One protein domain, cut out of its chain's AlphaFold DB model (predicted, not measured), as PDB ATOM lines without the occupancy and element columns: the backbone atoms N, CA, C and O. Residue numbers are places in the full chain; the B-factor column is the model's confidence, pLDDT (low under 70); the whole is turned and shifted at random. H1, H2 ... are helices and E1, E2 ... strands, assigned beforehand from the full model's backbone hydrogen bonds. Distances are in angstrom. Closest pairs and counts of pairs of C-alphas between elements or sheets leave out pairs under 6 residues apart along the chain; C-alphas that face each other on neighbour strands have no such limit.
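What this domain is: This is residues 273 to 370 of the 375 residues of an uncharacterized protein of Actinoplanes friuliensis DSM 7358 (UniProt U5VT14). There is little regular structure here: two small three-stranded sheets stand next to each other among long loops, with residues 318 to 336 and 344 to 357 reaching the two far ends. The printed part has 98 residues, with H1 then E1 to E6 along the chain; the named elements hold only 34 of them, and the class is mostly strand, with 29 of those 34 in strands. Both sheets, E1-E4-E3 and E2-E5-E6, are antiparallel; the whole is compact, radius of gyration of the C-alphas 13.8 A, spanning 44 by 30 by 18 A.

Where its parts are: Find H1, residues 276 to 280, from C-alpha 276 at (-42.728, 16.716, 15.560). Then come E1, 293 to 297; E2, 305 to 308; E3, 312 to 317; E4, 337 to 343, 17.4 A long; E5, 358 to 361; and E6, 367 to 369, ending at (-33.741, 42.806, 30.585).

How they stand to each other: H1 only grazes the strongly twisted sheet E1-E4-E3; C-alphas 278 and 294 are closest, 5.4 A. Its O i to N i+4 pairs within range are 0 of 1, i+3 2 of 2. Within hydrogen-bond range look for N 295 and O 339, 2.9 A, in E1-E4; N 340 and O 316, 2.9 A, in hairpin E3-E4; N 307 and O 359, 2.9 A, in E2-E5; N 368 and O 360, 2.8 A, in hairpin E5-E6.

The domain as a whole: C-alphas 328 and 352 are farthest apart, 44.0 A. The printed part has no cut; links H1-E1, E3-E4 and E4-E5 are long; no printed residue is under 70.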
ATOM      1  N   ARG A 273     -35.628  25.355  17.344       86.00
ATOM      2  CA  ARG A 273     -35.857  24.031  16.787       86.00
ATOM      3  C   ARG A 273     -37.238  23.541  17.193       86.00
ATOM      4  O   ARG A 273     -37.606  23.529  18.366       86.00
ATOM      5  N   MET A 274     -37.982  23.104  16.189       82.81
ATOM      6  CA  MET A 274     -39.238  22.384  16.338       82.81
ATOM      7  C   MET A 274     -39.035  20.980  15.791       82.81
ATOM      8  O   MET A 274     -38.672  20.826  14.622       82.81
ATOM      9  N   THR A 275     -39.265  19.961  16.614       86.00
ATOM     10  CA  THR A 275     -39.405  18.583  16.131       86.00
ATOM     11  C   THR A 275     -40.860  18.139  16.289       86.00
ATOM     12  O   THR A 275     -41.553  18.613  17.192       86.00
ATOM     13  N   PRO A 276     -41.364  17.231  15.432       86.12
ATOM     14  CA  PRO A 276     -42.728  16.716  15.560       86.12
ATOM     15  C   PRO A 276     -43.023  16.082  16.929       86.12
ATOM     16  O   PRO A 276     -44.172  16.068  17.361       86.12
ATOM     17  N   GLU A 277     -41.997  15.583  17.625       86.00
ATOM     18  CA  GLU A 277     -42.127  14.989  18.960       86.00
ATOM     19  C   GLU A 277     -42.592  16.017  20.005       86.00
ATOM     20  O   GLU A 277     -43.357  15.678  20.909       86.00
ATOM     21  N   TYR A 278     -42.207  17.289  19.847       92.25
ATOM     22  CA  TYR A 278     -42.548  18.366  20.781       92.25
ATOM     23  C   TYR A 278     -44.036  18.737  20.751       92.25
ATOM     24  O   TYR A 278     -44.577  19.204  21.753       92.25
ATOM     25  N   ALA A 279     -44.732  18.463  19.642       91.81
ATOM     26  CA  ALA A 279     -46.157  18.765  19.489       91.81
ATOM     27  C   ALA A 279     -47.055  17.969  20.451       91.81
ATOM     28  O   ALA A 279     -48.180  18.373  20.731       91.81
ATOM     29  N   THR A 280     -46.566  16.832  20.951       94.81
ATOM     30  CA  THR A 280     -47.291  15.973  21.900       94.81
ATOM     31  C   THR A 280     -46.592  15.878  23.253       94.81
ATOM     32  O   THR A 280     -46.859  14.959  24.026       94.81
ATOM     33  N   ALA A 281     -45.680  16.814  23.530       97.06
ATOM     34  CA  ALA A 281     -44.919  16.823  24.763       97.06
ATOM     35  C   ALA A 281     -45.819  17.018  25.989       97.06
ATOM     36  O   ALA A 281     -46.817  17.746  25.972       97.06
ATOM     37  N   LEU A 282     -45.415  16.377  27.079       98.06
ATOM     38  CA  LEU A 282     -45.970  16.549  28.404       98.06
ATOM     39  C   LEU A 282     -44.925  17.228  29.282       98.06
ATOM     40  O   LEU A 282     -43.754  16.849  29.266       98.06
ATOM     41  N   VAL A 283     -45.363  18.197  30.081       97.75
ATOM     42  CA  VAL A 283     -44.542  18.854  31.103       97.75
ATOM     43  C   VAL A 283     -45.057  18.396  32.461       97.75
ATOM     44  O   VAL A 283     -46.245  18.521  32.759       97.75
ATOM     45  N   ASP A 284     -44.183  17.774  33.250       97.50
ATOM     46  CA  ASP A 284     -44.515  17.105  34.514       97.50
ATOM     47  C   ASP A 284     -45.662  16.087  34.371       97.50
ATOM     48  O   ASP A 284     -46.568  15.985  35.204       97.50
ATOM     49  N   GLY A 285     -45.640  15.339  33.262       97.31
ATOM     50  CA  GLY A 285     -46.638  14.317  32.939       97.31
ATOM     51  C   GLY A 285     -48.015  14.869  32.561       97.31
ATOM     52  O   GLY A 285     -48.971  14.099  32.469       97.31
ATOM     53  N   ARG A 286     -48.146  16.184  32.344       97.94
ATOM     54  CA  ARG A 286     -49.391  16.824  31.908       97.94
ATOM     55  C   ARG A 286     -49.274  17.305  30.464       97.94
ATOM     56  O   ARG A 286     -48.255  17.903  30.123       97.94
ATOM     57  N   PRO A 287     -50.299  17.086  29.623       97.50
ATOM     58  CA  PRO A 287     -50.323  17.685  28.297       97.50
ATOM     59  C   PRO A 287     -50.373  19.212  28.412       97.50
ATOM     60  O   PRO A 287     -50.945  19.755  29.363       97.50
ATOM     61  N   LEU A 288     -49.789  19.896  27.432       97.19
ATOM     62  CA  LEU A 288     -49.886  21.349  27.320       97.19
ATOM     63  C   LEU A 288     -51.337  21.781  27.052       97.19
ATOM     64  O   LEU A 288     -52.133  21.036  26.475       97.19
ATOM     65  N   ALA A 289     -51.690  22.985  27.507       97.06
ATOM     66  CA  ALA A 289     -53.006  23.560  27.252       97.06
ATOM     67  C   ALA A 289     -53.206  23.848  25.754       97.06
ATOM     68  O   ALA A 289     -52.245  24.017  25.007       97.06
ATOM     69  N   GLU A 290     -54.461  23.939  25.312       96.31
ATOM     70  CA  GLU A 290     -54.773  24.244  23.912       96.31
ATOM     71  C   GLU A 290     -54.120  25.564  23.462       96.31
ATOM     72  O   GLU A 290     -54.164  26.574  24.169       96.31
ATOM     73  N   GLY A 291     -53.488  25.535  22.285       94.94
ATOM     74  CA  GLY A 291     -52.739  26.660  21.718       94.94
ATOM     75  C   GLY A 291     -51.311  26.814  22.247       94.94
ATOM     76  O   GLY A 291     -50.546  27.575  21.660       94.94
ATOM     77  N   TYR A 292     -50.930  26.085  23.300       97.88
ATOM     78  CA  TYR A 292     -49.548  26.026  23.763       97.88
ATOM     79  C   TYR A 292     -48.804  24.858  23.123       97.88
ATOM     80  O   TYR A 292     -49.360  23.774  22.942       97.88
ATOM     81  N   HIS A 293     -47.524  25.057  22.834       96.94
ATOM     82  CA  HIS A 293     -46.631  23.990  22.401       96.94
ATOM     83  C   HIS A 293     -45.241  24.155  23.018       96.94
ATOM     84  O   HIS A 293     -44.911  25.193  23.596       96.94
ATOM     85  N   LEU A 294     -44.442  23.094  22.927       97.50
ATOM     86  CA  LEU A 294     -43.066  23.086  23.394       97.50
ATOM     87  C   LEU A 294     -42.126  23.482  22.249       97.50
ATOM     88  O   LEU A 294     -42.240  22.960  21.142       97.50
ATOM     89  N   GLN A 295     -41.177  24.366  22.530       96.94
ATOM     90  CA  GLN A 295     -40.159  24.817  21.586       96.94
ATOM     91  C   GLN A 295     -38.786  24.782  22.263       96.94
ATOM     92  O   GLN A 295     -38.664  25.133  23.435       96.94
ATOM     93  N   ALA A 296     -37.753  24.354  21.538       97.44
ATOM     94  CA  ALA A 296     -36.371  24.435  22.004       97.44
ATOM     95  C   ALA A 296     -35.696  25.654  21.363       97.44
ATOM     96  O   ALA A 296     -35.746  25.819  20.142       97.44
ATOM     97  N   LEU A 297     -35.101  26.519  22.181       96.81
ATOM     98  CA  LEU A 297     -34.393  27.719  21.735       96.81
ATOM     99  C   LEU A 297     -32.894  27.576  22.000       96.81
ATOM    100  O   LEU A 297     -32.487  27.197  23.100       96.81
ATOM    101  N   ASN A 298     -32.077  27.919  21.005       94.88
ATOM    102  CA  ASN A 298     -30.625  27.855  21.125       94.88
ATOM    103  C   ASN A 298     -30.120  28.837  22.183       94.88
ATOM    104  O   ASN A 298     -30.483  30.018  22.174       94.88
ATOM    105  N   ARG A 299     -29.207  28.375  23.036       94.81
ATOM    106  CA  ARG A 299     -28.494  29.247  23.971       94.81
ATOM    107  C   ARG A 299     -27.321  29.949  23.290       94.81
ATOM    108  O   ARG A 299     -26.642  29.387  22.431       94.81
ATOM    109  N   PHE A 300     -27.078  31.188  23.695       93.06
ATOM    110  CA  PHE A 300     -25.874  31.935  23.359       93.06
ATOM    111  C   PHE A 300     -24.669  31.425  24.168       93.06
ATOM    112  O   PHE A 300     -24.843  30.711  25.158       93.06
ATOM    113  N   PRO A 301     -23.427  31.795  23.789       92.31
ATOM    114  CA  PRO A 301     -22.227  31.416  24.541       92.31
ATOM    115  C   PRO A 301     -22.212  31.902  25.999       92.31
ATOM    116  O   PRO A 301     -21.543  31.298  26.831       92.31
ATOM    117  N   ASP A 302     -22.954  32.972  26.307       89.38
ATOM    118  CA  ASP A 302     -23.165  33.482  27.671       89.38
ATOM    119  C   ASP A 302     -24.176  32.637  28.481       89.38
ATOM    120  O   ASP A 302     -24.437  32.918  29.649       89.38
ATOM    121  N   GLY A 303     -24.740  31.588  27.873       94.19
ATOM    122  CA  GLY A 303     -25.737  30.696  28.456       94.19
ATOM    123  C   GLY A 303     -27.168  31.228  28.398       94.19
ATOM    124  O   GLY A 303     -28.086  30.495  28.767       94.19
ATOM    125  N   THR A 304     -27.380  32.461  27.938       95.75
ATOM    126  CA  THR A 304     -28.715  33.057  27.846       95.75
ATOM    127  C   THR A 304     -29.450  32.609  26.590       95.75
ATOM    128  O   THR A 304     -28.849  32.265  25.573       95.75
ATOM    129  N   THR A 305     -30.774  32.651  26.644       96.38
ATOM    130  CA  THR A 305     -31.645  32.527  25.475       96.38
ATOM    131  C   THR A 305     -32.296  33.876  25.221       96.38
ATOM    132  O   THR A 305     -32.824  34.472  26.156       96.38
ATOM    133  N   ARG A 306     -32.298  34.363  23.978       95.81
ATOM    134  CA  ARG A 306     -32.909  35.653  23.623       95.81
ATOM    135  C   ARG A 306     -34.100  35.415  22.722       95.81
ATOM    136  O   ARG A 306     -33.966  34.747  21.701       95.81
ATOM    137  N   VAL A 307     -35.248  35.968  23.082       95.38
ATOM    138  CA  VAL A 307     -36.484  35.795  22.324       95.38
ATOM    139  C   VAL A 307     -37.063  37.145  21.937       95.38
ATOM    140  O   VAL A 307     -36.974  38.097  22.706       95.38
ATOM    141  N   ASP A 308     -37.693  37.210  20.772       95.56
ATOM    142  CA  ASP A 308     -38.585  38.310  20.437       95.56
ATOM    143  C   ASP A 308     -39.977  38.033  21.009       95.56
ATOM    144  O   ASP A 308     -40.733  37.209  20.493       95.56
ATOM    145  N   ALA A 309     -40.295  38.700  22.113       94.88
ATOM    146  CA  ALA A 309     -41.527  38.496  22.857       94.88
ATOM    147  C   ALA A 309     -42.775  38.924  22.073       94.88
ATOM    148  O   ALA A 309     -43.860  38.442  22.380       94.88
ATOM    149  N   ASN A 310     -42.648  39.765  21.039       96.00
ATOM    150  CA  ASN A 310     -43.802  40.167  20.230       96.00
ATOM    151  C   ASN A 310     -44.434  38.990  19.480       96.00
ATOM    152  O   ASN A 310     -45.641  39.001  19.238       96.00
ATOM    153  N   LEU A 311     -43.637  37.967  19.150       96.56
ATOM    154  CA  LEU A 311     -44.078  36.764  18.437       96.56
ATOM    155  C   LEU A 311     -44.955  35.837  19.289       96.56
ATOM    156  O   LEU A 311     -45.522  34.877  18.766       96.56
ATOM    157  N   PHE A 312     -45.088  36.110  20.588       97.19
ATOM    158  CA  PHE A 312     -45.758  35.228  21.533       97.19
ATOM    159  C   PHE A 312     -46.797  35.990  22.357       97.19
ATOM    160  O   PHE A 312     -46.539  37.068  22.881       97.19
ATOM    161  N   GLU A 313     -47.988  35.411  22.519       97.56
ATOM    162  CA  GLU A 313     -48.934  35.866  23.544       97.56
ATOM    163  C   GLU A 313     -48.431  35.495  24.944       97.56
ATOM    164  O   GLU A 313     -48.729  36.173  25.926       97.56
ATOM    165  N   SER A 314     -47.705  34.379  25.041       97.44
ATOM    166  CA  SER A 314     -47.135  33.861  26.279       97.44
ATOM    167  C   SER A 314     -45.891  33.037  25.972       97.44
ATOM    168  O   SER A 314     -45.899  32.210  25.059       97.44
ATOM    169  N   ILE A 315     -44.836  33.240  26.752       97.38
ATOM    170  CA  ILE A 315     -43.619  32.434  26.715       97.38
ATOM    171  C   ILE A 315     -43.116  32.214  28.138       97.38
ATOM    172  O   ILE A 315     -42.987  33.160  28.914       97.38
ATOM    173  N   ALA A 316     -42.834  30.959  28.482       97.81
ATOM    174  CA  ALA A 316     -42.292  30.585  29.780       97.81
ATOM    175  C   ALA A 316     -41.194  29.519  29.621       97.81
ATOM    176  O   ALA A 316     -41.434  28.499  28.965       97.81
ATOM    177  N   PRO A 317     -40.002  29.712  30.214       97.81
ATOM    178  CA  PRO A 317     -38.962  28.691  30.216       97.81
ATOM    179  C   PRO A 317     -39.382  27.495  31.076       97.81
ATOM    180  O   PRO A 317     -39.993  27.647  32.135       97.81
ATOM    181  N   VAL A 318     -39.030  26.292  30.629       97.62
ATOM    182  CA  VAL A 318     -39.302  25.044  31.350       97.62
ATOM    183  C   VAL A 318     -38.067  24.670  32.159       97.62
ATOM    184  O   VAL A 318     -37.142  24.044  31.646       97.62
ATOM    185  N   VAL A 319     -38.038  25.077  33.428       95.94
ATOM    186  CA  VAL A 319     -36.890  24.862  34.321       95.94
ATOM    187  C   VAL A 319     -37.294  23.986  35.496       95.94
ATOM    188  O   VAL A 319     -38.260  24.268  36.197       95.94
ATOM    189  N   GLY A 320     -36.547  22.901  35.707       94.12
ATOM    190  CA  GLY A 320     -36.785  21.951  36.800       94.12
ATOM    191  C   GLY A 320     -37.958  20.986  36.584       94.12
ATOM    192  O   GLY A 320     -38.110  20.054  37.371       94.12
ATOM    193  N   SER A 321     -38.747  21.163  35.523       97.31
ATOM    194  CA  SER A 321     -39.815  20.239  35.127       97.31
ATOM    195  C   SER A 321     -39.296  19.104  34.247       97.31
ATOM    196  O   SER A 321     -38.376  19.282  33.446       97.31
ATOM    197  N   THR A 322     -39.918  17.931  34.358       97.31
ATOM    198  CA  THR A 322     -39.625  16.803  33.462       97.31
ATOM    199  C   THR A 322     -40.425  16.958  32.175       97.31
ATOM    200  O   THR A 322     -41.649  17.069  32.220       97.31
ATOM    201  N   VAL A 323     -39.749  16.928  31.029       98.00
ATOM    202  CA  VAL A 323     -40.388  16.987  29.711       98.00
ATOM    203  C   VAL A 323     -40.330  15.610  29.065       98.00
ATOM    204  O   VAL A 323     -39.252  15.037  28.920       98.00
ATOM    205  N   THR A 324     -41.480  15.063  28.681       98.25
ATOM    206  CA  THR A 324     -41.576  13.739  28.045       98.25
ATOM    207  C   THR A 324     -42.408  13.785  26.773       98.25
ATOM    208  O   THR A 324     -43.319  14.600  26.662       98.25
ATOM    209  N   GLY A 325     -42.152  12.880  25.832       97.25
ATOM    210  CA  GLY A 325     -43.042  12.627  24.702       97.25
ATOM    211  C   GLY A 325     -44.329  11.920  25.137       97.25
ATOM    212  O   GLY A 325     -44.466  11.482  26.283       97.25
ATOM    213  N   ALA A 326     -45.273  11.763  24.205       94.81
ATOM    214  CA  ALA A 326     -46.524  11.032  24.446       94.81
ATOM    215  C   ALA A 326     -46.322   9.548  24.806       94.81
ATOM    216  O   ALA A 326     -47.197   8.927  25.407       94.81
ATOM    217  N   ASP A 327     -45.173   8.980  24.451       96.31
ATOM    218  CA  ASP A 327     -44.742   7.628  24.811       96.31
ATOM    219  C   ASP A 327     -44.113   7.539  26.217       96.31
ATOM    220  O   ASP A 327     -43.735   6.454  26.664       96.31
ATOM    221  N   GLY A 328     -44.010   8.670  26.922       95.88
ATOM    222  CA  GLY A 328     -43.399   8.781  28.241       95.88
ATOM    223  C   GLY A 328     -41.870   8.800  28.229       95.88
ATOM    224  O   GLY A 328     -41.273   8.813  29.305       95.88
ATOM    225  N   GLN A 329     -41.220   8.807  27.059       97.56
ATOM    226  CA  GLN A 329     -39.766   8.943  26.992       97.56
ATOM    227  C   GLN A 329     -39.351  10.394  27.269       97.56
ATOM    228  O   GLN A 329     -39.998  11.310  26.757       97.56
ATOM    229  N   PRO A 330     -38.294  10.637  28.066       97.31
ATOM    230  CA  PRO A 330     -37.762  11.981  28.267       97.31
ATOM    231  C   PRO A 330     -37.357  12.625  26.941       97.31
ATOM    232  O   PRO A 330     -36.682  12.001  26.123       97.31
ATOM    233  N   LEU A 331     -37.756  13.880  26.748       96.81
ATOM    234  CA  LEU A 331     -37.276  14.712  25.652       96.81
ATOM    235  C   LEU A 331     -36.071  15.509  26.149       96.81
ATOM    236  O   LEU A 331     -36.119  16.115  27.218       96.81
ATOM    237  N   ASP A 332     -35.000  15.501  25.366       95.44
ATOM    238  CA  ASP A 332     -33.762  16.223  25.650       95.44
ATOM    239  C   ASP A 332     -33.664  17.428  24.698       95.44
ATOM    240  O   ASP A 332     -33.756  17.230  23.478       95.44
ATOM    241  N   PRO A 333     -33.511  18.670  25.199       94.12
ATOM    242  CA  PRO A 333     -33.275  19.815  24.327       94.12
ATOM    243  C   PRO A 333     -31.824  19.851  23.808       94.12
ATOM    244  O   PRO A 333     -31.494  20.679  22.962       94.12
ATOM    245  N   GLY A 334     -30.938  18.969  24.285       94.06
ATOM    246  CA  GLY A 334     -29.510  19.022  24.003       94.06
ATOM    247  C   GLY A 334     -28.883  20.262  24.640       94.06
ATOM    248  O   GLY A 334     -29.028  20.505  25.838       94.06
ATOM    249  N   ASP A 335     -28.205  21.074  23.830       93.38
ATOM    250  CA  ASP A 335     -27.643  22.353  24.279       93.38
ATOM    251  C   ASP A 335     -28.686  23.487  24.313       93.38
ATOM    252  O   ASP A 335     -28.391  24.574  24.812       93.38
ATOM    253  N   ASP A 336     -29.915  23.243  23.865       96.31
ATOM    254  CA  ASP A 336     -30.979  24.244  23.811       96.31
ATOM    255  C   ASP A 336     -31.719  24.347  25.165       96.31
ATOM    256  O   ASP A 336     -31.496  23.564  26.092       96.31
ATOM    257  N   GLN A 337     -32.597  25.338  25.307       97.19
ATOM    258  CA  GLN A 337     -33.485  25.489  26.462       97.19
ATOM    259  C   GLN A 337     -34.938  25.321  26.015       97.19
ATOM    260  O   GLN A 337     -35.354  25.890  25.006       97.19
ATOM    261  N   PHE A 338     -35.717  24.531  26.759       98.19
ATOM    262  CA  PHE A 338     -37.139  24.351  26.476       98.19
ATOM    263  C   PHE A 338     -37.974  25.536  26.953       98.19
ATOM    264  O   PHE A 338     -37.795  26.043  28.061       98.19
ATOM    265  N   PHE A 339     -38.954  25.899  26.135       98.19
ATOM    266  CA  PHE A 339     -39.975  26.891  26.427       98.19
ATOM    267  C   PHE A 339     -41.351  26.320  26.106       98.19
ATOM    268  O   PHE A 339     -41.535  25.615  25.114       98.19
ATOM    269  N   VAL A 340     -42.326  26.654  26.945       98.00
ATOM    270  CA  VAL A 340     -43.743  26.527  26.614       98.00
ATOM    271  C   VAL A 340     -44.190  27.871  26.072       98.00
ATOM    272  O   VAL A 340     -44.082  28.891  26.757       98.00
ATOM    273  N   VAL A 341     -44.673  27.868  24.837       97.81
ATOM    274  CA  VAL A 341     -45.023  29.089  24.116       97.81
ATOM    275  C   VAL A 341     -46.449  29.025  23.596       97.81
ATOM    276  O   VAL A 341     -46.976  27.949  23.309       97.81
ATOM    277  N   LYS A 342     -47.059  30.197  23.457       97.81
ATOM    278  CA  LYS A 342     -48.291  30.428  22.711       97.81
ATOM    279  C   LYS A 342     -48.021  31.545  21.714       97.81
ATOM    280  O   LYS A 342     -47.720  32.664  22.125       97.81
ATOM    281  N   GLU A 343     -48.093  31.235  20.426       97.06
ATOM    282  CA  GLU A 343     -47.824  32.200  19.354       97.06
ATOM    283  C   GLU A 343     -48.836  33.349  19.354       97.06
ATOM    284  O   GLU A 343     -50.009  33.159  19.680       97.06
ATOM    285  N   ASN A 344     -48.369  34.535  18.966       97.00
ATOM    286  CA  ASN A 344     -49.200  35.705  18.723       97.00
ATOM    287  C   ASN A 344     -49.557  35.799  17.233       97.00
ATOM    288  O   ASN A 344     -48.734  36.263  16.443       97.00
ATOM    289  N   PRO A 345     -50.785  35.431  16.823       96.31
ATOM    290  CA  PRO A 345     -51.169  35.459  15.413       96.31
ATOM    291  C   PRO A 345     -51.281  36.881  14.843       96.31
ATOM    292  O   PRO A 345     -51.407  37.038  13.632       96.31
ATOM    293  N   ALA A 346     -51.281  37.914  15.695       95.88
ATOM    294  CA  ALA A 346     -51.303  39.309  15.266       95.88
ATOM    295  C   ALA A 346     -49.899  39.882  15.002       95.88
ATOM    296  O   ALA A 346     -49.795  40.988  14.471       95.88
ATOM    297  N   ALA A 347     -48.831  39.172  15.381       94.38
ATOM    298  CA  ALA A 347     -47.467  39.620  15.153       94.38
ATOM    299  C   ALA A 347     -47.038  39.349  13.705       94.38
ATOM    300  O   ALA A 347     -47.103  38.218  13.229       94.38
ATOM    301  N   ASP A 348     -46.560  40.390  13.024       95.00
ATOM    302  CA  ASP A 348     -45.977  40.288  11.688       95.00
ATOM    303  C   ASP A 348     -44.536  40.803  11.711       95.00
ATOM    304  O   ASP A 348     -44.281  42.001  11.588       95.00
ATOM    305  N   ALA A 349     -43.585  39.874  11.849       91.38
ATOM    306  CA  ALA A 349     -42.154  40.177  11.827       91.38
ATOM    307  C   ALA A 349     -41.644  40.687  10.471       91.38
ATOM    308  O   ALA A 349     -40.492  41.107  10.370       91.38
ATOM    309  N   THR A 350     -42.465  40.620   9.417       92.69
ATOM    310  CA  THR A 350     -42.115  41.102   8.076       92.69
ATOM    311  C   THR A 350     -42.626  42.513   7.791       92.69
ATOM    312  O   THR A 350     -42.287  43.080   6.751       92.69
ATOM    313  N   ALA A 351     -43.407  43.102   8.705       93.62
ATOM    314  CA  ALA A 351     -43.888  44.467   8.567       93.62
ATOM    315  C   ALA A 351     -42.718  45.468   8.522       93.62
ATOM    316  O   ALA A 351     -41.757  45.365   9.281       93.62
ATOM    317  N   GLU A 352     -42.820  46.478   7.652       88.81
ATOM    318  CA  GLU A 352     -41.755  47.468   7.402       88.81
ATOM    319  C   GLU A 352     -41.332  48.234   8.668       88.81
ATOM    320  O   GLU A 352     -40.184  48.650   8.802       88.81
ATOM    321  N   ASN A 353     -42.250  48.391   9.620       88.06
ATOM    322  CA  ASN A 353     -42.043  49.073  10.892       88.06
ATOM    323  C   ASN A 353     -42.013  48.118  12.097       88.06
ATOM    324  O   ASN A 353     -42.250  48.558  13.225       88.06
ATOM    325  N   TYR A 354     -41.768  46.824  11.878       91.31
ATOM    326  CA  TYR A 354     -41.652  45.860  12.964       91.31
ATOM    327  C   TYR A 354     -40.456  46.197  13.865       91.31
ATOM    328  O   TYR A 354     -39.321  46.305  13.402       91.31
ATOM    329  N   GLN A 355     -40.712  46.355  15.163       88.00
ATOM    330  CA  GLN A 355     -39.678  46.555  16.176       88.00
ATOM    331  C   GLN A 355     -39.722  45.379  17.148       88.00
ATOM    332  O   GLN A 355     -40.727  45.232  17.845       88.00
ATOM    333  N   PRO A 356     -38.686  44.528  17.195       91.19
ATOM    334  CA  PRO A 356     -38.707  43.338  18.030       91.19
ATOM    335  C   PRO A 356     -38.577  43.715  19.515       91.19
ATOM    336  O   PRO A 356     -37.829  44.627  19.874       91.19
ATOM    337  N   LEU A 357     -39.284  43.000  20.391       91.00
ATOM    338  CA  LEU A 357     -39.205  43.186  21.841       91.00
ATOM    339  C   LEU A 357     -38.334  42.078  22.424       91.00
ATOM    340  O   LEU A 357     -38.826  40.992  22.724       91.00
ATOM    341  N   ILE A 358     -37.033  42.330  22.569       92.88
ATOM    342  CA  ILE A 358     -36.116  41.261  22.974       92.88
ATOM    343  C   ILE A 358     -36.101  41.080  24.490       92.88
ATOM    344  O   ILE A 358     -35.795  42.005  25.242       92.88
ATOM    345  N   VAL A 359     -36.362  39.851  24.930       94.00
ATOM    346  CA  VAL A 359     -36.241  39.413  26.325       94.00
ATOM    347  C   VAL A 359     -35.176  38.326  26.400       94.00
ATOM    348  O   VAL A 359     -35.184  37.395  25.592       94.00
ATOM    349  N   SER A 360     -34.253  38.438  27.359       95.44
ATOM    350  CA  SER A 360     -33.281  37.378  27.639       95.44
ATOM    351  C   SER A 360     -33.739  36.527  28.813       95.44
ATOM    352  O   SER A 360     -34.315  37.038  29.768       95.44
ATOM    353  N   PHE A 361     -33.444  35.237  28.764       96.50
ATOM    354  CA  PHE A 361     -33.643  34.304  29.862       96.50
ATOM    355  C   PHE A 361     -32.306  33.667  30.217       96.50
ATOM    356  O   PHE A 361     -31.585  33.195  29.338       96.50
ATOM    357  N   THR A 362     -31.965  33.654  31.498       96.50
ATOM    358  CA  THR A 362     -30.820  32.899  32.016       96.50
ATOM    359  C   THR A 362     -31.105  31.389  32.007       96.50
ATOM    360  O   THR A 362     -32.257  30.970  31.842       96.50
ATOM    361  N   PRO A 363     -30.083  30.532  32.206       95.94
ATOM    362  CA  PRO A 363     -30.272  29.080  32.259       95.94
ATOM    363  C   PRO A 363     -31.293  28.600  33.304       95.94
ATOM    364  O   PRO A 363     -31.917  27.559  33.121       95.94
ATOM    365  N   ASP A 364     -31.471  29.354  34.390       95.81
ATOM    366  CA  ASP A 364     -32.460  29.089  35.443       95.81
ATOM    367  C   ASP A 364     -33.868  29.622  35.110       95.81
ATOM    368  O   ASP A 364     -34.794  29.460  35.902       95.81
ATOM    369  N   GLY A 365     -34.049  30.224  33.931       95.44
ATOM    370  CA  GLY A 365     -35.325  30.745  33.447       95.44
ATOM    371  C   GLY A 365     -35.673  32.141  33.957       95.44
ATOM    372  O   GLY A 365     -36.762  32.634  33.659       95.44
ATOM    373  N   THR A 366     -34.783  32.803  34.698       95.38
ATOM    374  CA  THR A 366     -35.009  34.190  35.113       95.38
ATOM    375  C   THR A 366     -34.981  35.106  33.891       95.38
ATOM    376  O   THR A 366     -34.045  35.079  33.092       95.38
ATOM    377  N   ALA A 367     -36.022  35.924  33.728       93.31
ATOM    378  CA  ALA A 367     -36.038  36.951  32.697       93.31
ATOM    379  C   ALA A 367     -35.068  38.075  33.086       93.31
ATOM    380  O   ALA A 367     -35.187  38.662  34.164       93.31
ATOM    381  N   VAL A 368     -34.128  38.383  32.201       88.81
ATOM    382  CA  VAL A 368     -33.161  39.465  32.360       88.81
ATOM    383  C   VAL A 368     -33.424  40.488  31.256       88.81
ATOM    384  O   VAL A 368     -33.452  40.121  30.075       88.81
ATOM    385  N   PRO A 369     -33.653  41.768  31.599       76.38
ATOM    386  CA  PRO A 369     -33.741  42.806  30.585       76.38
ATOM    387  C   PRO A 369     -32.412  42.870  29.830       76.38
ATOM    388  O   PRO A 369     -31.345  42.817  30.442       76.38
ATOM    389  N   LEU A 370     -32.465  42.988  28.502       73.06
ATOM    390  CA  LEU A 370     -31.270  43.309  27.731       73.06
ATOM    391  C   LEU A 370     -30.860  44.732  28.072       73.06
ATOM    392  O   LEU A 370     -31.381  45.696  27.519       73.06
TER     393      LEU A 370